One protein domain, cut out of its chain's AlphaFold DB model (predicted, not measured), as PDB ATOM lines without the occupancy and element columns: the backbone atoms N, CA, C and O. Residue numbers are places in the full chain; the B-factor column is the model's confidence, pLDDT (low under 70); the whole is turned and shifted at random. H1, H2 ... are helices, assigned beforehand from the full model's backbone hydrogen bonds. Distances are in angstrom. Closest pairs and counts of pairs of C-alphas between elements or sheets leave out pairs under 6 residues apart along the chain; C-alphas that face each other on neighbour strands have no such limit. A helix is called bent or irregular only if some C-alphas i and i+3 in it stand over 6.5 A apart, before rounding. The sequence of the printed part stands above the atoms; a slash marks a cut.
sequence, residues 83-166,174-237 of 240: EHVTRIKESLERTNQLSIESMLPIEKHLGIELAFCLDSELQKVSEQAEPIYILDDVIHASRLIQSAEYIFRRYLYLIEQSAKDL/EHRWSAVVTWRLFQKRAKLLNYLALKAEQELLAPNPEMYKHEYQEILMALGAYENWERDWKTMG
ATOM      1  N   GLU A  83     101.624 -60.097  70.406       83.06
ATOM      2  CA  GLU A  83     101.768 -60.799  69.125       83.06
ATOM      3  C   GLU A  83     101.779 -59.829  67.934       83.06
ATOM      4  O   GLU A  83     102.424 -60.081  66.913       83.06
ATOM      5  N   HIS A  84     101.040 -58.721  68.007       79.31
ATOM      6  CA  HIS A  84     101.017 -57.722  66.940       79.31
ATOM      7  C   HIS A  84     102.286 -56.867  66.920       79.31
ATOM      8  O   HIS A  84     102.852 -56.671  65.843       79.31
ATOM      9  N   VAL A  85     102.765 -56.435  68.087       79.12
ATOM     10  CA  VAL A  85     104.037 -55.714  68.246       79.12
ATOM     11  C   VAL A  85     105.203 -56.572  67.761       79.12
ATOM     12  O   VAL A  85     106.023 -56.102  66.972       79.12
ATOM     13  N   THR A  86     105.237 -57.847  68.157       81.50
ATOM     14  CA  THR A  86     106.284 -58.794  67.745       81.50
ATOM     15  C   THR A  86     106.306 -58.971  66.228       81.50
ATOM     16  O   THR A  86     107.355 -58.804  65.611       81.50
ATOM     17  N   ARG A  87     105.144 -59.181  65.592       83.00
ATOM     18  CA  ARG A  87     105.050 -59.284  64.123       83.00
ATOM     19  C   ARG A  87     105.541 -58.033  63.396       83.00
ATOM     20  O   ARG A  87     106.144 -58.137  62.331       83.00
ATOM     21  N   ILE A  88     105.261 -56.844  63.930       81.56
ATOM     22  CA  ILE A  88     105.733 -55.589  63.326       81.56
ATOM     23  C   ILE A  88     107.248 -55.466  63.454       81.56
ATOM     24  O   ILE A  88     107.899 -55.093  62.480       81.56
ATOM     25  N   LYS A  89     107.807 -55.825  64.612       81.12
ATOM     26  CA  LYS A  89     109.254 -55.857  64.825       81.12
ATOM     27  C   LYS A  89     109.943 -56.812  63.845       81.12
ATOM     28  O   LYS A  89     110.865 -56.394  63.152       81.12
ATOM     29  N   GLU A  90     109.451 -58.043  63.716       86.50
ATOM     30  CA  GLU A  90     109.971 -59.028  62.755       86.50
ATOM     31  C   GLU A  90     109.886 -58.516  61.311       86.50
ATOM     32  O   GLU A  90     110.823 -58.667  60.526       86.50
ATOM     33  N   SER A  91     108.774 -57.865  60.951       87.19
ATOM     34  CA  SER A  91     108.617 -57.260  59.629       87.19
ATOM     35  C   SER A  91     109.633 -56.143  59.389       87.19
ATOM     36  O   SER A  91     110.154 -56.040  58.283       87.19
ATOM     37  N   LEU A  92     109.919 -55.316  60.397       83.69
ATOM     38  CA  LEU A  92     110.902 -54.240  60.299       83.69
ATOM     39  C   LEU A  92     112.323 -54.791  60.144       83.69
ATOM     40  O   LEU A  92     113.061 -54.326  59.280       83.69
ATOM     41  N   GLU A  93     112.694 -55.801  60.933       84.25
ATOM     42  CA  GLU A  93     113.993 -56.478  60.837       84.25
ATOM     43  C   GLU A  93     114.182 -57.130  59.463       84.25
ATOM     44  O   GLU A  93     115.221 -56.956  58.823       84.25
ATOM     45  N   ARG A  94     113.143 -57.802  58.953       89.44
ATOM     46  CA  ARG A  94     113.156 -58.383  57.608       89.44
ATOM     47  C   ARG A  94     113.323 -57.320  56.525       89.44
ATOM     48  O   ARG A  94     114.152 -57.489  55.636       89.44
ATOM     49  N   THR A  95     112.558 -56.231  56.584       88.12
ATOM     50  CA  THR A  95     112.683 -55.140  55.606       88.12
ATOM     51  C   THR A  95     114.043 -54.452  55.709       88.12
ATOM     52  O   THR A  95     114.609 -54.069  54.687       88.12
ATOM     53  N   ASN A  96     114.607 -54.338  56.913       87.25
ATOM     54  CA  ASN A  96     115.956 -53.820  57.104       87.25
ATOM     55  C   ASN A  96     116.987 -54.653  56.348       87.25
ATOM     56  O   ASN A  96     117.776 -54.085  55.597       87.25
ATOM     57  N   GLN A  97     116.934 -55.976  56.512       90.12
ATOM     58  CA  GLN A  97     117.829 -56.908  55.839       90.12
ATOM     59  C   GLN A  97     117.697 -56.816  54.313       90.12
ATOM     60  O   GLN A  97     118.694 -56.628  53.622       90.12
ATOM     61  N   LEU A  98     116.465 -56.834  53.794       91.94
ATOM     62  CA  LEU A  98     116.209 -56.683  52.356       91.94
ATOM     63  C   LEU A  98     116.722 -55.344  51.815       91.94
ATOM     64  O   LEU A  98     117.275 -55.286  50.723       91.94
ATOM     65  N   SER A  99     116.577 -54.267  52.587       90.88
ATOM     66  CA  SER A  99     117.092 -52.951  52.212       90.88
ATOM     67  C   SER A  99     118.622 -52.864  52.284       90.88
ATOM     68  O   SER A  99     119.193 -51.955  51.693       90.88
ATOM     69  N   ILE A 100     119.311 -53.730  53.035       90.38
ATOM     70  CA  ILE A 100     120.780 -53.834  52.974       90.38
ATOM     71  C   ILE A 100     121.155 -54.563  51.686       90.38
ATOM     72  O   ILE A 100     121.966 -54.073  50.906       90.38
ATOM     73  N   GLU A 101     120.515 -55.701  51.430       92.69
ATOM     74  CA  GLU A 101     120.774 -56.534  50.254       92.69
ATOM     75  C   GLU A 101     120.525 -55.781  48.941       92.69
ATOM     76  O   GLU A 101     121.323 -55.894  48.012       92.69
ATOM     77  N   SER A 102     119.486 -54.939  48.881       93.19
ATOM     78  CA  SER A 102     119.185 -54.117  47.703       93.19
ATOM     79  C   SER A 102     120.234 -53.048  47.402       93.19
ATOM     80  O   SER A 102     120.264 -52.528  46.294       93.19
ATOM     81  N   MET A 103     121.071 -52.681  48.376       93.50
ATOM     82  CA  MET A 103     122.134 -51.692  48.177       93.50
ATOM     83  C   MET A 103     123.417 -52.320  47.642       93.50
ATOM     84  O   MET A 103     124.229 -51.603  47.068       93.50
ATOM     85  N   LEU A 104     123.603 -53.640  47.765       93.88
ATOM     86  CA  LEU A 104     124.839 -54.315  47.349       93.88
ATOM     87  C   LEU A 104     125.205 -54.095  45.867       93.88
ATOM     88  O   LEU A 104     126.387 -53.871  45.594       93.88
ATOM     89  N   PRO A 105     124.267 -54.124  44.895       93.50
ATOM     90  CA  PRO A 105     124.589 -53.819  43.498       93.50
ATOM     91  C   PRO A 105     125.071 -52.375  43.311       93.50
ATOM     92  O   PRO A 105     126.072 -52.142  42.632       93.50
ATOM     93  N   ILE A 106     124.409 -51.427  43.982       94.12
ATOM     94  CA  ILE A 106     124.738 -49.996  43.956       94.12
ATOM     95  C   ILE A 106     126.119 -49.766  44.580       94.12
ATOM     96  O   ILE A 106     126.972 -49.114  43.985       94.12
ATOM     97  N   GLU A 107     126.372 -50.347  45.752       93.81
ATOM     98  CA  GLU A 107     127.657 -50.285  46.455       93.81
ATOM     99  C   GLU A 107     128.793 -50.851  45.603       93.81
ATOM    100  O   GLU A 107     129.841 -50.222  45.457       93.81
ATOM    101  N   LYS A 108     128.557 -51.994  44.951       93.75
ATOM    102  CA  LYS A 108     129.516 -52.607  44.032       93.75
ATOM    103  C   LYS A 108     129.801 -51.727  42.815       93.75
ATOM    104  O   LYS A 108     130.957 -51.640  42.411       93.75
ATOM    105  N   HIS A 109     128.779 -51.102  42.227       92.12
ATOM    106  CA  HIS A 109     128.947 -50.198  41.084       92.12
ATOM    107  C   HIS A 109     129.760 -48.955  41.465       92.12
ATOM    108  O   HIS A 109     130.649 -48.543  40.728       92.12
ATOM    109  N   LEU A 110     129.492 -48.400  42.646       92.00
ATOM    110  CA  LEU A 110     130.172 -47.217  43.171       92.00
ATOM    111  C   LEU A 110     131.540 -47.527  43.801       92.00
ATOM    112  O   LEU A 110     132.281 -46.607  44.134       92.00
ATOM    113  N   GLY A 111     131.878 -48.805  43.996       91.94
ATOM    114  CA  GLY A 111     133.118 -49.222  44.649       91.94
ATOM    115  C   GLY A 111     133.216 -48.781  46.113       91.94
ATOM    116  O   GLY A 111     134.319 -48.545  46.603       91.94
ATOM    117  N   ILE A 112     132.079 -48.651  46.802       92.31
ATOM    118  CA  ILE A 112     132.014 -48.230  48.207       92.31
ATOM    119  C   ILE A 112     131.406 -49.311  49.090       92.31
ATOM    120  O   ILE A 112     130.658 -50.161  48.624       92.31
ATOM    121  N   GLU A 113     131.677 -49.221  50.387       92.00
ATOM    122  CA  GLU A 113     130.932 -49.943  51.414       92.00
ATOM    123  C   GLU A 113     130.184 -48.916  52.264       92.00
ATOM    124  O   GLU A 113     130.785 -48.112  52.992       92.00
ATOM    125  N   LEU A 114     128.855 -48.896  52.143       88.94
ATOM    126  CA  LEU A 114     128.053 -47.809  52.705       88.94
ATOM    127  C   LEU A 114     128.150 -47.756  54.230       88.94
ATOM    128  O   LEU A 114     128.030 -46.677  54.809       88.94
ATOM    129  N   ALA A 115     128.410 -48.885  54.892       86.31
ATOM    130  CA  ALA A 115     128.617 -48.944  56.337       86.31
ATOM    131  C   ALA A 115     129.731 -47.989  56.808       86.31
ATOM    132  O   ALA A 115     129.551 -47.296  57.812       86.31
ATOM    133  N   PHE A 116     130.820 -47.862  56.041       88.06
ATOM    134  CA  PHE A 116     132.016 -47.101  56.422       88.06
ATOM    135  C   PHE A 116     132.120 -45.704  55.792       88.06
ATOM    136  O   PHE A 116     132.929 -44.898  56.241       88.06
ATOM    137  N   CYS A 117     131.292 -45.384  54.796       87.81
ATOM    138  CA  CYS A 117     131.311 -44.081  54.120       87.81
ATOM    139  C   CYS A 117     130.813 -42.938  55.028       87.81
ATOM    140  O   CYS A 117     129.865 -43.127  55.782       87.81
ATOM    141  N   LEU A 118     131.384 -41.736  54.994       88.75
ATOM    142  CA  LEU A 118     130.845 -40.620  55.783       88.75
ATOM    143  C   LEU A 118     129.650 -39.958  55.085       88.75
ATOM    144  O   LEU A 118     129.587 -39.860  53.863       88.75
ATOM    145  N   ASP A 119     128.724 -39.398  55.865       87.19
ATOM    146  CA  ASP A 119     127.550 -38.680  55.346       87.19
ATOM    147  C   ASP A 119     127.901 -37.517  54.404       87.19
ATOM    148  O   ASP A 119     127.119 -37.183  53.512       87.19
ATOM    149  N   SER A 120     129.063 -36.890  54.610       88.19
ATOM    150  CA  SER A 120     129.605 -35.814  53.773       88.19
ATOM    151  C   SER A 120     130.175 -36.299  52.438       88.19
ATOM    152  O   SER A 120     130.401 -35.494  51.538       88.19
ATOM    153  N   GLU A 121     130.461 -37.594  52.314       90.75
ATOM    154  CA  GLU A 121     131.051 -38.200  51.117       90.75
ATOM    155  C   GLU A 121     129.981 -38.732  50.163       90.75
ATOM    156  O   GLU A 121     130.226 -38.789  48.962       90.75
ATOM    157  N   LEU A 122     128.778 -39.040  50.667       91.50
ATOM    158  CA  LEU A 122     127.684 -39.634  49.887       91.50
ATOM    159  C   LEU A 122     127.363 -38.864  48.602       91.50
ATOM    160  O   LEU A 122     127.177 -39.475  47.553       91.50
ATOM    161  N   GLN A 123     127.334 -37.530  48.666       92.50
ATOM    162  CA  GLN A 123     127.078 -36.702  47.488       92.50
ATOM    163  C   GLN A 123     128.195 -36.853  46.446       92.50
ATOM    164  O   GLN A 123     127.915 -37.092  45.277       92.50
ATOM    165  N   LYS A 124     129.464 -36.810  46.869       91.62
ATOM    166  CA  LYS A 124     130.616 -36.971  45.966       91.62
ATOM    167  C   LYS A 124     130.662 -38.358  45.333       91.62
ATOM    168  O   LYS A 124     131.005 -38.492  44.167       91.62
ATOM    169  N   VAL A 125     130.310 -39.393  46.094       92.00
ATOM    170  CA  VAL A 125     130.226 -40.761  45.569       92.00
ATOM    171  C   VAL A 125     129.105 -40.860  44.532       92.00
ATOM    172  O   VAL A 125     129.298 -41.464  43.482       92.00
ATOM    173  N   SER A 126     127.957 -40.221  44.779       91.56
ATOM    174  CA  SER A 126     126.839 -40.237  43.831       91.56
ATOM    175  C   SER A 126     127.175 -39.593  42.480       91.56
ATOM    176  O   SER A 126     126.630 -40.003  41.462       91.56
ATOM    177  N   GLU A 127     128.113 -38.640  42.439       91.56
ATOM    178  CA  GLU A 127     128.555 -37.998  41.194       91.56
ATOM    179  C   GLU A 127     129.258 -38.974  40.240       91.56
ATOM    180  O   GLU A 127     129.177 -38.788  39.027       91.56
ATOM    181  N   GLN A 128     129.900 -40.017  40.777       89.75
ATOM    182  CA  GLN A 128     130.611 -41.051  40.013       89.75
ATOM    183  C   GLN A 128     129.669 -42.098  39.405       89.75
ATOM    184  O   GLN A 128     130.097 -42.906  38.587       89.75
ATOM    185  N   ALA A 129     128.402 -42.103  39.819       91.50
ATOM    186  CA  ALA A 129     127.416 -43.057  39.349       91.50
ATOM    187  C   ALA A 129     127.027 -42.782  37.894       91.50
ATOM    188  O   ALA A 129     126.781 -41.637  37.524       91.50
ATOM    189  N   GLU A 130     126.859 -43.826  37.090       92.75
ATOM    190  CA  GLU A 130     126.255 -43.699  35.766       92.75
ATOM    191  C   GLU A 130     124.783 -44.140  35.840       92.75
ATOM    192  O   GLU A 130     124.519 -45.340  35.973       92.75
ATOM    193  N   PRO A 131     123.800 -43.213  35.762       91.94
ATOM    194  CA  PRO A 131     122.403 -43.517  36.082       91.94
ATOM    195  C   PRO A 131     121.802 -44.688  35.307       91.94
ATOM    196  O   PRO A 131     120.995 -45.434  35.852       91.94
ATOM    197  N   ILE A 132     122.224 -44.886  34.056       91.88
ATOM    198  CA  ILE A 132     121.709 -45.949  33.188       91.88
ATOM    199  C   ILE A 132     121.986 -47.360  33.728       91.88
ATOM    200  O   ILE A 132     121.220 -48.275  33.446       91.88
ATOM    201  N   TYR A 133     123.046 -47.540  34.519       92.69
ATOM    202  CA  TYR A 133     123.435 -48.845  35.057       92.69
ATOM    203  C   TYR A 133     122.838 -49.150  36.429       92.69
ATOM    204  O   TYR A 133     122.864 -50.303  36.846       92.69
ATOM    205  N   ILE A 134     122.324 -48.136  37.128       93.38
ATOM    206  CA  ILE A 134     121.848 -48.263  38.511       93.38
ATOM    207  C   ILE A 134     120.369 -47.911  38.679       93.38
ATOM    208  O   ILE A 134     119.849 -48.029  39.784       93.38
ATOM    209  N   LEU A 135     119.687 -47.457  37.623       94.19
ATOM    210  CA  LEU A 135     118.310 -46.961  37.690       94.19
ATOM    211  C   LEU A 135     117.353 -47.968  38.340       94.19
ATOM    212  O   LEU A 135     116.656 -47.624  39.295       94.19
ATOM    213  N   ASP A 136     117.356 -49.212  37.862       94.75
ATOM    214  CA  ASP A 136     116.471 -50.264  38.373       94.75
ATOM    215  C   ASP A 136     116.766 -50.593  39.840       94.75
ATOM    216  O   ASP A 136     115.844 -50.736  40.649       94.75
ATOM    217  N   ASP A 137     118.049 -50.646  40.208       95.44
ATOM    218  CA  ASP A 137     118.479 -50.894  41.583       95.44
ATOM    219  C   ASP A 137     118.068 -49.742  42.510       95.44
ATOM    220  O   ASP A 137     117.575 -49.976  43.616       95.44
ATOM    221  N   VAL A 138     118.196 -48.491  42.051       95.31
ATOM    222  CA  VAL A 138     117.761 -47.295  42.790       95.31
ATOM    223  C   VAL A 138     116.250 -47.312  42.995       95.31
ATOM    224  O   VAL A 138     115.794 -47.053  44.112       95.31
ATOM    225  N   ILE A 139     115.461 -47.653  41.971       95.50
ATOM    226  CA  ILE A 139     114.000 -47.776  42.083       95.50
ATOM    227  C   ILE A 139     113.638 -48.885  43.079       95.50
ATOM    228  O   ILE A 139     112.827 -48.672  43.988       95.50
ATOM    229  N   HIS A 140     114.258 -50.060  42.951       94.50
ATOM    230  CA  HIS A 140     113.993 -51.199  43.823       94.50
ATOM    231  C   HIS A 140     114.330 -50.893  45.290       94.50
ATOM    232  O   HIS A 140     113.487 -51.073  46.177       94.50
ATOM    233  N   ALA A 141     115.527 -50.364  45.548       94.38
ATOM    234  CA  ALA A 141     115.969 -49.985  46.883       94.38
ATOM    235  C   ALA A 141     115.099 -48.861  47.472       94.38
ATOM    236  O   ALA A 141     114.729 -48.917  48.648       94.38
ATOM    237  N   SER A 142     114.684 -47.884  46.657       93.94
ATOM    238  CA  SER A 142     113.806 -46.792  47.099       93.94
ATOM    239  C   SER A 142     112.443 -47.307  47.558       93.94
ATOM    240  O   SER A 142     111.963 -46.911  48.622       93.94
ATOM    241  N   ARG A 143     111.839 -48.248  46.822       92.12
ATOM    242  CA  ARG A 143     110.577 -48.894  47.226       92.12
ATOM    243  C   ARG A 143     110.712 -49.669  48.538       92.12
ATOM    244  O   ARG A 143     109.802 -49.634  49.367       92.12
ATOM    245  N   LEU A 144     111.843 -50.340  48.764       91.31
ATOM    246  CA  LEU A 144     112.092 -51.040  50.026       91.31
ATOM    247  C   LEU A 144     112.197 -50.071  51.205       91.31
ATOM    248  O   LEU A 144     111.577 -50.323  52.241       91.31
ATOM    249  N   ILE A 145     112.882 -48.936  51.049       89.25
ATOM    250  CA  ILE A 145     112.922 -47.907  52.100       89.25
ATOM    251  C   ILE A 145     111.531 -47.309  52.343       89.25
ATOM    252  O   ILE A 145     111.146 -47.140  53.499       89.25
ATOM    253  N   GLN A 146     110.732 -47.079  51.294       89.06
ATOM    254  CA  GLN A 146     109.335 -46.656  51.459       89.06
ATOM    255  C   GLN A 146     108.514 -47.670  52.263       89.06
ATOM    256  O   GLN A 146     107.767 -47.297  53.166       89.06
ATOM    257  N   SER A 147     108.691 -48.966  51.995       87.31
ATOM    258  CA  SER A 147     108.019 -50.010  52.772       87.31
ATOM    259  C   SER A 147     108.474 -50.036  54.238       87.31
ATOM    260  O   SER A 147     107.649 -50.225  55.136       87.31
ATOM    261  N   ALA A 148     109.766 -49.795  54.493       86.06
ATOM    262  CA  ALA A 148     110.325 -49.722  55.840       86.06
ATOM    263  C   ALA A 148     109.714 -48.560  56.625       86.06
ATOM    264  O   ALA A 148     109.365 -48.718  57.794       86.06
ATOM    265  N   GLU A 149     109.540 -47.414  55.969       85.38
ATOM    266  CA  GLU A 149     108.945 -46.224  56.567       85.38
ATOM    267  C   GLU A 149     107.505 -46.463  57.019       85.38
ATOM    268  O   GLU A 149     107.147 -46.156  58.161       85.38
ATOM    269  N   TYR A 150     106.699 -47.102  56.172       85.25
ATOM    270  CA  TYR A 150     105.312 -47.404  56.506       85.25
ATOM    271  C   TYR A 150     105.210 -48.309  57.745       85.25
ATOM    272  O   TYR A 150     104.403 -48.072  58.652       85.25
ATOM    273  N   ILE A 151     106.060 -49.340  57.814       84.06
ATOM    274  CA  ILE A 151     106.142 -50.242  58.970       84.06
ATOM    275  C   ILE A 151     106.590 -49.466  60.212       84.06
ATOM    276  O   ILE A 151     106.001 -49.627  61.283       84.06
ATOM    277  N   PHE A 152     107.581 -48.588  60.063       82.75
ATOM    278  CA  PHE A 152     108.115 -47.767  61.141       82.75
ATOM    279  C   PHE A 152     107.065 -46.824  61.743       82.75
ATOM    280  O   PHE A 152     106.893 -46.792  62.963       82.75
ATOM    281  N   ARG A 153     106.288 -46.118  60.913       81.81
ATOM    282  CA  ARG A 153     105.187 -45.265  61.396       81.81
ATOM    283  C   ARG A 153     104.146 -46.054  62.168       81.81
ATOM    284  O   ARG A 153     103.667 -45.606  63.207       81.81
ATOM    285  N   ARG A 154     103.801 -47.244  61.673       82.19
ATOM    286  CA  ARG A 154     102.854 -48.124  62.358       82.19
ATOM    287  C   ARG A 154     103.401 -48.593  63.704       82.19
ATOM    288  O   ARG A 154     102.640 -48.669  64.665       82.19
ATOM    289  N   TYR A 155     104.697 -48.883  63.772       80.62
ATOM    290  CA  TYR A 155     105.371 -49.253  65.011       80.62
ATOM    291  C   TYR A 155     105.336 -48.111  66.036       80.62
ATOM    292  O   TYR A 155     104.880 -48.327  67.156       80.62
ATOM    293  N   LEU A 156     105.699 -46.886  65.635       78.94
ATOM    294  CA  LEU A 156     105.615 -45.698  66.495       78.94
ATOM    295  C   LEU A 156     104.194 -45.449  67.005       78.94
ATOM    296  O   LEU A 156     103.994 -45.259  68.201       78.94
ATOM    297  N   TYR A 157     103.197 -45.518  66.120       81.00
ATOM    298  CA  TYR A 157     101.797 -45.333  66.498       81.00
ATOM    299  C   TYR A 157     101.336 -46.334  67.569       81.00
ATOM    300  O   TYR A 157     100.591 -45.975  68.479       81.00
ATOM    301  N   LEU A 158     101.769 -47.595  67.475       75.88
ATOM    302  CA  LEU A 158     101.423 -48.610  68.471       75.88
ATOM    303  C   LEU A 158     102.131 -48.388  69.802       75.88
ATOM    304  O   LEU A 158     101.504 -48.577  70.843       75.88
ATOM    305  N   ILE A 159     103.394 -47.956  69.774       74.81
ATOM    306  CA  ILE A 159     104.119 -47.567  70.988       74.81
ATOM    307  C   ILE A 159     103.369 -46.428  71.688       74.81
ATOM    308  O   ILE A 159     103.054 -46.536  72.872       74.81
ATOM    309  N   GLU A 160     102.981 -45.387  70.948       75.88
ATOM    310  CA  GLU A 160     102.211 -44.265  71.495       75.88
ATOM    311  C   GLU A 160     100.847 -44.697  72.046       75.88
ATOM    312  O   GLU A 160     100.417 -44.203  73.086       75.88
ATOM    313  N   GLN A 161     100.155 -45.621  71.374       73.69
ATOM    314  CA  GLN A 161      98.903 -46.199  71.872       73.69
ATOM    315  C   GLN A 161      99.121 -46.950  73.191       73.69
ATOM    316  O   GLN A 161      98.358 -46.733  74.126       73.69
ATOM    317  N   SER A 162     100.175 -47.767  73.302       68.88
ATOM    318  CA  SER A 162     100.475 -48.478  74.553       68.88
ATOM    319  C   SER A 162     100.884 -47.552  75.695       68.88
ATOM    320  O   SER A 162     100.530 -47.804  76.842       68.88
ATOM    321  N   ALA A 163     101.576 -46.455  75.385       67.12
ATOM    322  CA  ALA A 163     102.016 -45.482  76.377       67.12
ATOM    323  C   ALA A 163     100.858 -44.668  76.978       67.12
ATOM    324  O   ALA A 163     100.967 -44.204  78.110       67.12
ATOM    325  N   LYS A 164      99.737 -44.505  76.260       68.62
ATOM    326  CA  LYS A 164      98.582 -43.716  76.735       68.62
ATOM    327  C   LYS A 164      97.881 -44.314  77.955       68.62
ATOM    328  O   LYS A 164      97.323 -43.555  78.742       68.62
ATOM    329  N   ASP A 165      97.921 -45.635  78.108       63.16
ATOM    330  CA  ASP A 165      97.236 -46.354  79.188       63.16
ATOM    331  C   ASP A 165      98.165 -46.692  80.374       63.16
ATOM    332  O   ASP A 165      97.731 -47.301  81.357       63.16
ATOM    333  N   LEU A 166      99.445 -46.301  80.311       58.44
ATOM    334  CA  LEU A 166     100.425 -46.541  81.372       58.44
ATOM    335  C   LEU A 166     100.244 -45.528  82.516       58.44
ATOM    336  O   LEU A 166     100.337 -44.317  82.331       58.44
ATOM    337  N   GLU A 174     111.842 -46.300  76.136       66.44
ATOM    338  CA  GLU A 174     112.848 -47.219  75.573       66.44
ATOM    339  C   GLU A 174     112.410 -47.762  74.212       66.44
ATOM    340  O   GLU A 174     113.210 -47.860  73.283       66.44
ATOM    341  N   HIS A 175     111.115 -48.044  74.071       67.75
ATOM    342  CA  HIS A 175     110.509 -48.486  72.821       67.75
ATOM    343  C   HIS A 175     110.584 -47.411  71.739       67.75
ATOM    344  O   HIS A 175     110.963 -47.703  70.602       67.75
ATOM    345  N   ARG A 176     110.288 -46.157  72.092       71.12
ATOM    346  CA  ARG A 176     110.433 -45.024  71.181       71.12
ATOM    347  C   ARG A 176     111.895 -44.827  70.805       71.12
ATOM    348  O   ARG A 176     112.189 -44.673  69.626       71.12
ATOM    349  N   TRP A 177     112.822 -44.891  71.760       71.19
ATOM    350  CA  TRP A 177     114.246 -44.746  71.460       71.19
ATOM    351  C   TRP A 177     114.770 -45.868  70.559       71.19
ATOM    352  O   TRP A 177     115.433 -45.589  69.562       71.19
ATOM    353  N   SER A 178     114.400 -47.121  70.838       70.62
ATOM    354  CA  SER A 178     114.713 -48.260  69.973       70.62
ATOM    355  C   SER A 178     114.193 -48.034  68.557       70.62
ATOM    356  O   SER A 178     114.928 -48.262  67.602       70.62
ATOM    357  N   ALA A 179     112.959 -47.543  68.415       70.75
ATOM    358  CA  ALA A 179     112.387 -47.215  67.119       70.75
ATOM    359  C   ALA A 179     113.259 -46.168  66.393       70.75
ATOM    360  O   ALA A 179     113.693 -46.390  65.261       70.75
ATOM    361  N   VAL A 180     113.586 -45.056  67.058       74.56
ATOM    362  CA  VAL A 180     114.423 -43.994  66.480       74.56
ATOM    363  C   VAL A 180     115.794 -44.510  66.030       74.56
ATOM    364  O   VAL A 180     116.235 -44.199  64.923       74.56
ATOM    365  N   VAL A 181     116.466 -45.313  66.856       74.19
ATOM    366  CA  VAL A 181     117.778 -45.889  66.521       74.19
ATOM    367  C   VAL A 181     117.679 -46.827  65.320       74.19
ATOM    368  O   VAL A 181     118.514 -46.742  64.421       74.19
ATOM    369  N   THR A 182     116.649 -47.675  65.252       73.25
ATOM    370  CA  THR A 182     116.428 -48.548  64.091       73.25
ATOM    371  C   THR A 182     116.221 -47.734  62.819       73.25
ATOM    372  O   THR A 182     116.769 -48.082  61.776       73.25
ATOM    373  N   TRP A 183     115.497 -46.618  62.894       76.38
ATOM    374  CA  TRP A 183     115.289 -45.759  61.734       76.38
ATOM    375  C   TRP A 183     116.584 -45.110  61.217       76.38
ATOM    376  O   TRP A 183     116.805 -45.036  60.005       76.38
ATOM    377  N   ARG A 184     117.503 -44.722  62.113       77.19
ATOM    378  CA  ARG A 184     118.826 -44.194  61.723       77.19
ATOM    379  C   ARG A 184     119.618 -45.159  60.835       77.19
ATOM    380  O   ARG A 184     120.410 -44.709  60.011       77.19
ATOM    381  N   LEU A 185     119.371 -46.468  60.927       74.00
ATOM    382  CA  LEU A 185     119.991 -47.459  60.039       74.00
ATOM    383  C   LEU A 185     119.545 -47.296  58.576       74.00
ATOM    384  O   LEU A 185     120.285 -47.645  57.657       74.00
ATOM    385  N   PHE A 186     118.333 -46.799  58.329       84.75
ATOM    386  CA  PHE A 186     117.801 -46.559  56.983       84.75
ATOM    387  C   PHE A 186     118.178 -45.181  56.444       84.75
ATOM    388  O   PHE A 186     118.329 -45.018  55.236       84.75
ATOM    389  N   GLN A 187     118.386 -44.205  57.330       85.56
ATOM    390  CA  GLN A 187     118.653 -42.807  56.984       85.56
ATOM    391  C   GLN A 187     119.793 -42.639  55.972       85.56
ATOM    392  O   GLN A 187     119.637 -41.935  54.975       85.56
ATOM    393  N   LYS A 188     120.928 -43.302  56.202       87.75
ATOM    394  CA  LYS A 188     122.110 -43.182  55.337       87.75
ATOM    395  C   LYS A 188     121.860 -43.723  53.926       87.75
ATOM    396  O   LYS A 188     122.215 -43.080  52.943       87.75
ATOM    397  N   ARG A 189     121.176 -44.870  53.834       91.06
ATOM    398  CA  ARG A 189     120.734 -45.473  52.566       91.06
ATOM    399  C   ARG A 189     119.746 -44.567  51.844       91.06
ATOM    400  O   ARG A 189     119.938 -44.287  50.669       91.06
ATOM    401  N   ALA A 190     118.754 -44.044  52.563       91.88
ATOM    402  CA  ALA A 190     117.769 -43.119  52.015       91.88
ATOM    403  C   ALA A 190     118.433 -41.859  51.443       91.88
ATOM    404  O   ALA A 190     118.086 -41.422  50.352       91.88
ATOM    405  N   LYS A 191     119.427 -41.306  52.147       92.19
ATOM    406  CA  LYS A 191     120.176 -40.127  51.699       92.19
ATOM    407  C   LYS A 191     120.988 -40.403  50.432       92.19
ATOM    408  O   LYS A 191     120.941 -39.598  49.508       92.19
ATOM    409  N   LEU A 192     121.689 -41.537  50.365       93.75
ATOM    410  CA  LEU A 192     122.406 -41.935  49.149       93.75
ATOM    411  C   LEU A 192     121.441 -42.145  47.974       93.75
ATOM    412  O   LEU A 192     121.667 -41.591  46.902       93.75
ATOM    413  N   LEU A 193     120.354 -42.893  48.182       95.06
ATOM    414  CA  LEU A 193     119.346 -43.130  47.147       95.06
ATOM    415  C   LEU A 193     118.714 -41.833  46.655       95.06
ATOM    416  O   LEU A 193     118.491 -41.708  45.459       95.06
ATOM    417  N   ASN A 194     118.489 -40.854  47.531       95.81
ATOM    418  CA  ASN A 194     117.999 -39.542  47.125       95.81
ATOM    419  C   ASN A 194     118.977 -38.830  46.175       95.81
ATOM    420  O   ASN A 194     118.554 -38.306  45.150       95.81
ATOM    421  N   TYR A 195     120.284 -38.848  46.462       95.69
ATOM    422  CA  TYR A 195     121.274 -38.263  45.549       95.69
ATOM    423  C   TYR A 195     121.330 -38.990  44.200       95.69
ATOM    424  O   TYR A 195     121.356 -38.344  43.154       95.69
ATOM    425  N   LEU A 196     121.295 -40.325  44.213       96.19
ATOM    426  CA  LEU A 196     121.289 -41.129  42.988       96.19
ATOM    427  C   LEU A 196     120.001 -40.922  42.176       96.19
ATOM    428  O   LEU A 196     120.062 -40.808  40.956       96.19
ATOM    429  N   ALA A 197     118.853 -40.819  42.846       95.94
ATOM    430  CA  ALA A 197     117.562 -40.545  42.229       95.94
ATOM    431  C   ALA A 197     117.520 -39.146  41.599       95.94
ATOM    432  O   ALA A 197     117.084 -39.021  40.459       95.94
ATOM    433  N   LEU A 198     118.032 -38.114  42.284       96.12
ATOM    434  CA  LEU A 198     118.152 -36.757  41.731       96.12
ATOM    435  C   LEU A 198     119.032 -36.740  40.482       96.12
ATOM    436  O   LEU A 198     118.670 -36.138  39.475       96.12
ATOM    437  N   LYS A 199     120.174 -37.428  40.527       95.50
ATOM    438  CA  LYS A 199     121.077 -37.526  39.381       95.50
ATOM    439  C   LYS A 199     120.428 -38.268  38.209       95.50
ATOM    440  O   LYS A 199     120.510 -37.804  37.078       95.50
ATOM    441  N   ALA A 200     119.739 -39.381  38.471       94.69
ATOM    442  CA  ALA A 200     119.016 -40.127  37.444       94.69
ATOM    443  C   ALA A 200     117.878 -39.311  36.815       94.69
ATOM    444  O   ALA A 200     117.711 -39.328  35.595       94.69
ATOM    445  N   GLU A 201     117.136 -38.561  37.631       95.06
ATOM    446  CA  GLU A 201     116.106 -37.627  37.176       95.06
ATOM    447  C   GLU A 201     116.694 -36.600  36.200       95.06
ATOM    448  O   GLU A 201     116.219 -36.502  35.068       95.06
ATOM    449  N   GLN A 202     117.779 -35.929  36.592       94.50
ATOM    450  CA  GLN A 202     118.369 -34.820  35.842       94.50
ATOM    451  C   GLN A 202     119.126 -35.258  34.582       94.50
ATOM    452  O   GLN A 202     119.014 -34.615  33.537       94.50
ATOM    453  N   GLU A 203     119.925 -36.323  34.672       94.31
ATOM    454  CA  GLU A 203     120.861 -36.712  33.611       94.31
ATOM    455  C   GLU A 203     120.264 -37.717  32.616       94.31
ATOM    456  O   GLU A 203     120.673 -37.731  31.454       94.31
ATOM    457  N   LEU A 204     119.304 -38.550  33.039       92.81
ATOM    458  CA  LEU A 204     118.774 -39.643  32.215       92.81
ATOM    459  C   LEU A 204     117.290 -39.475  31.882       92.81
ATOM    460  O   LEU A 204     116.915 -39.582  30.713       92.81
ATOM    461  N   LEU A 205     116.446 -39.222  32.884       92.81
ATOM    462  CA  LEU A 205     114.994 -39.357  32.739       92.81
ATOM    463  C   LEU A 205     114.330 -38.093  32.185       92.81
ATOM    464  O   LEU A 205     113.623 -38.172  31.181       92.81
ATOM    465  N   ALA A 206     114.586 -36.925  32.783       90.31
ATOM    466  CA  ALA A 206     114.017 -35.652  32.339       90.31
ATOM    467  C   ALA A 206     114.393 -35.284  30.887       90.31
ATOM    468  O   ALA A 206     113.529 -34.769  30.173       90.31
ATOM    469  N   PRO A 207     115.613 -35.584  30.390       93.44
ATOM    470  CA  PRO A 207     115.945 -35.397  28.977       93.44
ATOM    471  C   PRO A 207     115.240 -36.383  28.028       93.44
ATOM    472  O   PRO A 207     115.093 -36.078  26.846       93.44
ATOM    473  N   ASN A 208     114.793 -37.550  28.520       90.25
ATOM    474  CA  ASN A 208     114.228 -38.644  27.714       90.25
ATOM    475  C   ASN A 208     112.838 -39.116  28.218       90.25
ATOM    476  O   ASN A 208     112.638 -40.312  28.460       90.25
ATOM    477  N   PRO A 209     111.840 -38.218  28.343       82.31
ATOM    478  CA  PRO A 209     110.596 -38.492  29.072       82.31
ATOM    479  C   PRO A 209     109.704 -39.562  28.422       82.31
ATOM    480  O   PRO A 209     108.975 -40.267  29.118       82.31
ATOM    481  N   GLU A 210     109.759 -39.712  27.097       87.81
ATOM    482  CA  GLU A 210     108.966 -40.716  26.371       87.81
ATOM    483  C   GLU A 210     109.563 -42.127  26.468       87.81
ATOM    484  O   GLU A 210     108.834 -43.112  26.375       87.81
ATOM    485  N   MET A 211     110.882 -42.241  26.670       87.88
ATOM    486  CA  MET A 211     111.574 -43.533  26.738       87.88
ATOM    487  C   MET A 211     111.445 -44.178  28.123       87.88
ATOM    488  O   MET A 211     111.287 -45.390  28.206       87.88
ATOM    489  N   TYR A 212     111.460 -43.366  29.184       90.12
ATOM    490  CA  TYR A 212     111.504 -43.826  30.577       90.12
ATOM    491  C   TYR A 212     110.297 -43.368  31.397       90.12
ATOM    492  O   TYR A 212     110.409 -42.970  32.556       90.12
ATOM    493  N   LYS A 213     109.112 -43.351  30.784       91.56
ATOM    494  CA  LYS A 213     107.914 -42.779  31.410       91.56
ATOM    495  C   LYS A 213     107.574 -43.429  32.756       91.56
ATOM    496  O   LYS A 213     107.108 -42.734  33.658       91.56
ATOM    497  N   HIS A 214     107.758 -44.744  32.885       93.50
ATOM    498  CA  HIS A 214     107.435 -45.460  34.119       93.50
ATOM    499  C   HIS A 214     108.479 -45.188  35.205       93.50
ATOM    500  O   HIS A 214     108.134 -44.810  36.321       93.50
ATOM    501  N   GLU A 215     109.751 -45.304  34.850       94.12
ATOM    502  CA  GLU A 215     110.899 -45.095  35.723       94.12
ATOM    503  C   GLU A 215     110.945 -43.648  36.225       94.12
ATOM    504  O   GLU A 215     111.228 -43.403  37.396       94.12
ATOM    505  N   TYR A 216     110.568 -42.687  35.377       93.69
ATOM    506  CA  TYR A 216     110.426 -41.288  35.765       93.69
ATOM    507  C   TYR A 216     109.382 -41.094  36.867       93.69
ATOM    508  O   TYR A 216     109.645 -40.407  37.851       93.69
ATOM    509  N   GLN A 217     108.220 -41.746  36.760       93.88
ATOM    510  CA  GLN A 217     107.203 -41.695  37.815       93.88
ATOM    511  C   GLN A 217     107.708 -42.312  39.122       93.88
ATOM    512  O   GLN A 217     107.484 -41.744  40.189       93.88
ATOM    513  N   GLU A 218     108.404 -43.447  39.051       94.56
ATOM    514  CA  GLU A 218     108.976 -44.112  40.227       94.56
ATOM    515  C   GLU A 218     110.015 -43.248  40.941       94.56
ATOM    516  O   GLU A 218     109.973 -43.114  42.165       94.56
ATOM    517  N   ILE A 219     110.909 -42.613  40.185       95.19
ATOM    518  CA  ILE A 219     111.922 -41.717  40.741       95.19
ATOM    519  C   ILE A 219     111.280 -40.473  41.357       95.19
ATOM    520  O   ILE A 219     111.628 -40.117  42.482       95.19
ATOM    521  N   LEU A 220     110.284 -39.861  40.710       94.25
ATOM    522  CA  LEU A 220     109.551 -38.741  41.307       94.25
ATOM    523  C   LEU A 220     108.839 -39.140  42.607       94.25
ATOM    524  O   LEU A 220     108.854 -38.379  43.576       94.25
ATOM    525  N   MET A 221     108.256 -40.343  42.665       93.50
ATOM    526  CA  MET A 221     107.676 -40.874  43.902       93.50
ATOM    527  C   MET A 221     108.740 -41.074  44.987       93.50
ATOM    528  O   MET A 221     108.495 -40.729  46.142       93.50
ATOM    529  N   ALA A 222     109.921 -41.588  44.637       92.69
ATOM    530  CA  ALA A 222     111.026 -41.768  45.576       92.69
ATOM    531  C   ALA A 222     111.541 -40.435  46.142       92.69
ATOM    532  O   ALA A 222     111.707 -40.318  47.358       92.69
ATOM    533  N   LEU A 223     111.726 -39.426  45.287       94.19
ATOM    534  CA  LEU A 223     112.147 -38.080  45.687       94.19
ATOM    535  C   LEU A 223     111.115 -37.426  46.613       94.19
ATOM    536  O   LEU A 223     111.450 -36.991  47.715       94.19
ATOM    537  N   GLY A 224     109.837 -37.447  46.222       93.00
ATOM    538  CA  GLY A 224     108.759 -36.904  47.049       93.00
ATOM    539  C   GLY A 224     108.603 -37.641  48.384       93.00
ATOM    540  O   GLY A 224     108.284 -37.028  49.404       93.00
ATOM    541  N   ALA A 225     108.847 -38.954  48.420       89.88
ATOM    542  CA  ALA A 225     108.858 -39.711  49.665       89.88
ATOM    543  C   ALA A 225     109.995 -39.244  50.587       89.88
ATOM    544  O   ALA A 225     109.739 -38.954  51.754       89.88
ATOM    545  N   TYR A 226     111.214 -39.083  50.059       90.62
ATOM    546  CA  TYR A 226     112.360 -38.608  50.834       90.62
ATOM    547  C   TYR A 226     112.137 -37.218  51.441       90.62
ATOM    548  O   TYR A 226     112.377 -37.033  52.634       90.62
ATOM    549  N   GLU A 227     111.620 -36.259  50.668       89.31
ATOM    550  CA  GLU A 227     111.305 -34.912  51.167       89.31
ATOM    551  C   GLU A 227     110.296 -34.944  52.324       89.31
ATOM    552  O   GLU A 227     110.464 -34.268  53.346       89.31
ATOM    553  N   ASN A 228     109.250 -35.766  52.189       88.19
ATOM    554  CA  ASN A 228     108.269 -35.961  53.252       88.19
ATOM    555  C   ASN A 228     108.910 -36.579  54.499       88.19
ATOM    556  O   ASN A 228     108.603 -36.157  55.614       88.19
ATOM    557  N   TRP A 229     109.814 -37.543  54.331       86.00
ATOM    558  CA  TRP A 229     110.521 -38.156  55.452       86.00
ATOM    559  C   TRP A 229     111.430 -37.168  56.171       86.00
ATOM    560  O   TRP A 229     111.393 -37.090  57.398       86.00
ATOM    561  N   GLU A 230     112.209 -36.386  55.425       84.00
ATOM    562  CA  GLU A 230     113.113 -35.392  55.994       84.00
ATOM    563  C   GLU A 230     112.339 -34.356  56.821       84.00
ATOM    564  O   GLU A 230     112.735 -34.021  57.944       84.00
ATOM    565  N   ARG A 231     111.200 -33.881  56.299       85.00
ATOM    566  CA  ARG A 231     110.295 -32.985  57.026       85.00
ATOM    567  C   ARG A 231     109.791 -33.642  58.307       85.00
ATOM    568  O   ARG A 231     109.877 -33.046  59.380       85.00
ATOM    569  N   ASP A 232     109.273 -34.857  58.206       78.44
ATOM    570  CA  ASP A 232     108.624 -35.518  59.329       78.44
ATOM    571  C   ASP A 232     109.632 -35.850  60.447       78.44
ATOM    572  O   ASP A 232     109.331 -35.640  61.623       78.44
ATOM    573  N   TRP A 233     110.877 -36.230  60.138       73.75
ATOM    574  CA  TRP A 233     111.903 -36.428  61.178       73.75
ATOM    575  C   TRP A 233     112.291 -35.139  61.892       73.75
ATOM    576  O   TRP A 233     112.491 -35.159  63.112       73.75
ATOM    577  N   LYS A 234     112.368 -34.017  61.162       77.44
ATOM    578  CA  LYS A 234     112.579 -32.698  61.777       77.44
ATOM    579  C   LYS A 234     111.460 -32.397  62.776       77.44
ATOM    580  O   LYS A 234     111.750 -31.965  63.888       77.44
ATOM    581  N   THR A 235     110.203 -32.698  62.435       75.62
ATOM    582  CA  THR A 235     109.068 -32.476  63.354       75.62
ATOM    583  C   THR A 235     109.093 -33.370  64.591       75.62
ATOM    584  O   THR A 235     108.692 -32.933  65.666       75.62
ATOM    585  N   MET A 236     109.603 -34.597  64.480       66.62
ATOM    586  CA  MET A 236     109.675 -35.530  65.608       66.62
ATOM    587  C   MET A 236     110.812 -35.213  66.598       66.62
ATOM    588  O   MET A 236     110.961 -35.932  67.587       66.62
ATOM    589  N   GLY A 237     111.626 -34.178  66.346       63.88
ATOM    590  CA  GLY A 237     112.818 -33.868  67.151       63.88
ATOM    591  C   GLY A 237     113.922 -34.924  67.022       63.88
ATOM    592  O   GLY A 237     114.823 -34.991  67.849       63.88
TER     593      GLY A 237
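This is residues 83 to 166 and 174 to 237 of the 240 residues of an uncharacterized protein of Vibrio mytili (UniProt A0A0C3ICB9). A long bundle of helices is built round H4, with H1, both arms of the bent helix H5, and H6 packed on it at shallow to steep tilts. The short helices H2 and H3 sit near the end where H4 begins, H2 packed on residues 134 to 138 of H4 and H3 on residues 191 to 199 of H5b, and a long link of 11 residues joins the two. The printed part has 148 residues with six named helices, H1 to H6 in order, and no named strand: all helix. It is compact, with a radius of gyration of the C-alphas of 16.5 A, but elongated, spanning 55 by 33 by 27 A.

H1, residues 83 to 101, begins at C-alpha 83 (101.768, -60.799, 69.125) and is 27.1 A long. H2 is residues 104 to 110, H3 residues 122 to 127. H4, residues 131 to 164, is 47.1 A long and irregular, with C-alphas 133 and 136 7.8 A apart. H5, residues 174 to 205, was assigned as one helix by its hydrogen bonds but is bent, C-alphas 185 and 188 being 6.7 A apart; its arms are H5a, residues 174 to 185, and H5b, residues 188 to 205, 24.0 A long. H6, residues 213 to 235, is 33.6 A long and ends at C-alpha 235 (109.068, -32.476, 63.354).

H4 is the hub. H1 touches it at Ser 99 and Leu 144, their closest C-alphas, 5.8 A apart, at a shallow tilt of 21 degrees, opposite ways. H2 touches residues 134 to 138 of H4, closest at C-alphas 106 and 134, 6.4 A. H5a touches residues 152 to 159 of H4, closest at C-alphas 175 and 159, 6.7 A. H5b touches H4, closest at C-alphas 200 and 131, 5.0 A, and H3, closest at C-alphas 196 and 126, 5.7 A. H6 touches H4, closest at C-alphas 222 and 142, 5.9 A, and forms a helical hairpin with H5b. H1 and H6 are apart. Every O i to N i+4 pair is within hydrogen-bond range in H1, H2, H3, H5b and H6, against 28 of 30 in H4 and 7 of 8 in H5a.

The C-alphas farthest apart, those of Leu 166 and Asn 208, are 56.0 A apart. Residues 167 to 173 are not printed, and C-alphas 166 and 174 are 13.7 A apart across the cut. The link from H2 to H3 is long. Residues 162 to 166, 174 to 175 and 236 to 237 have pLDDT under 70.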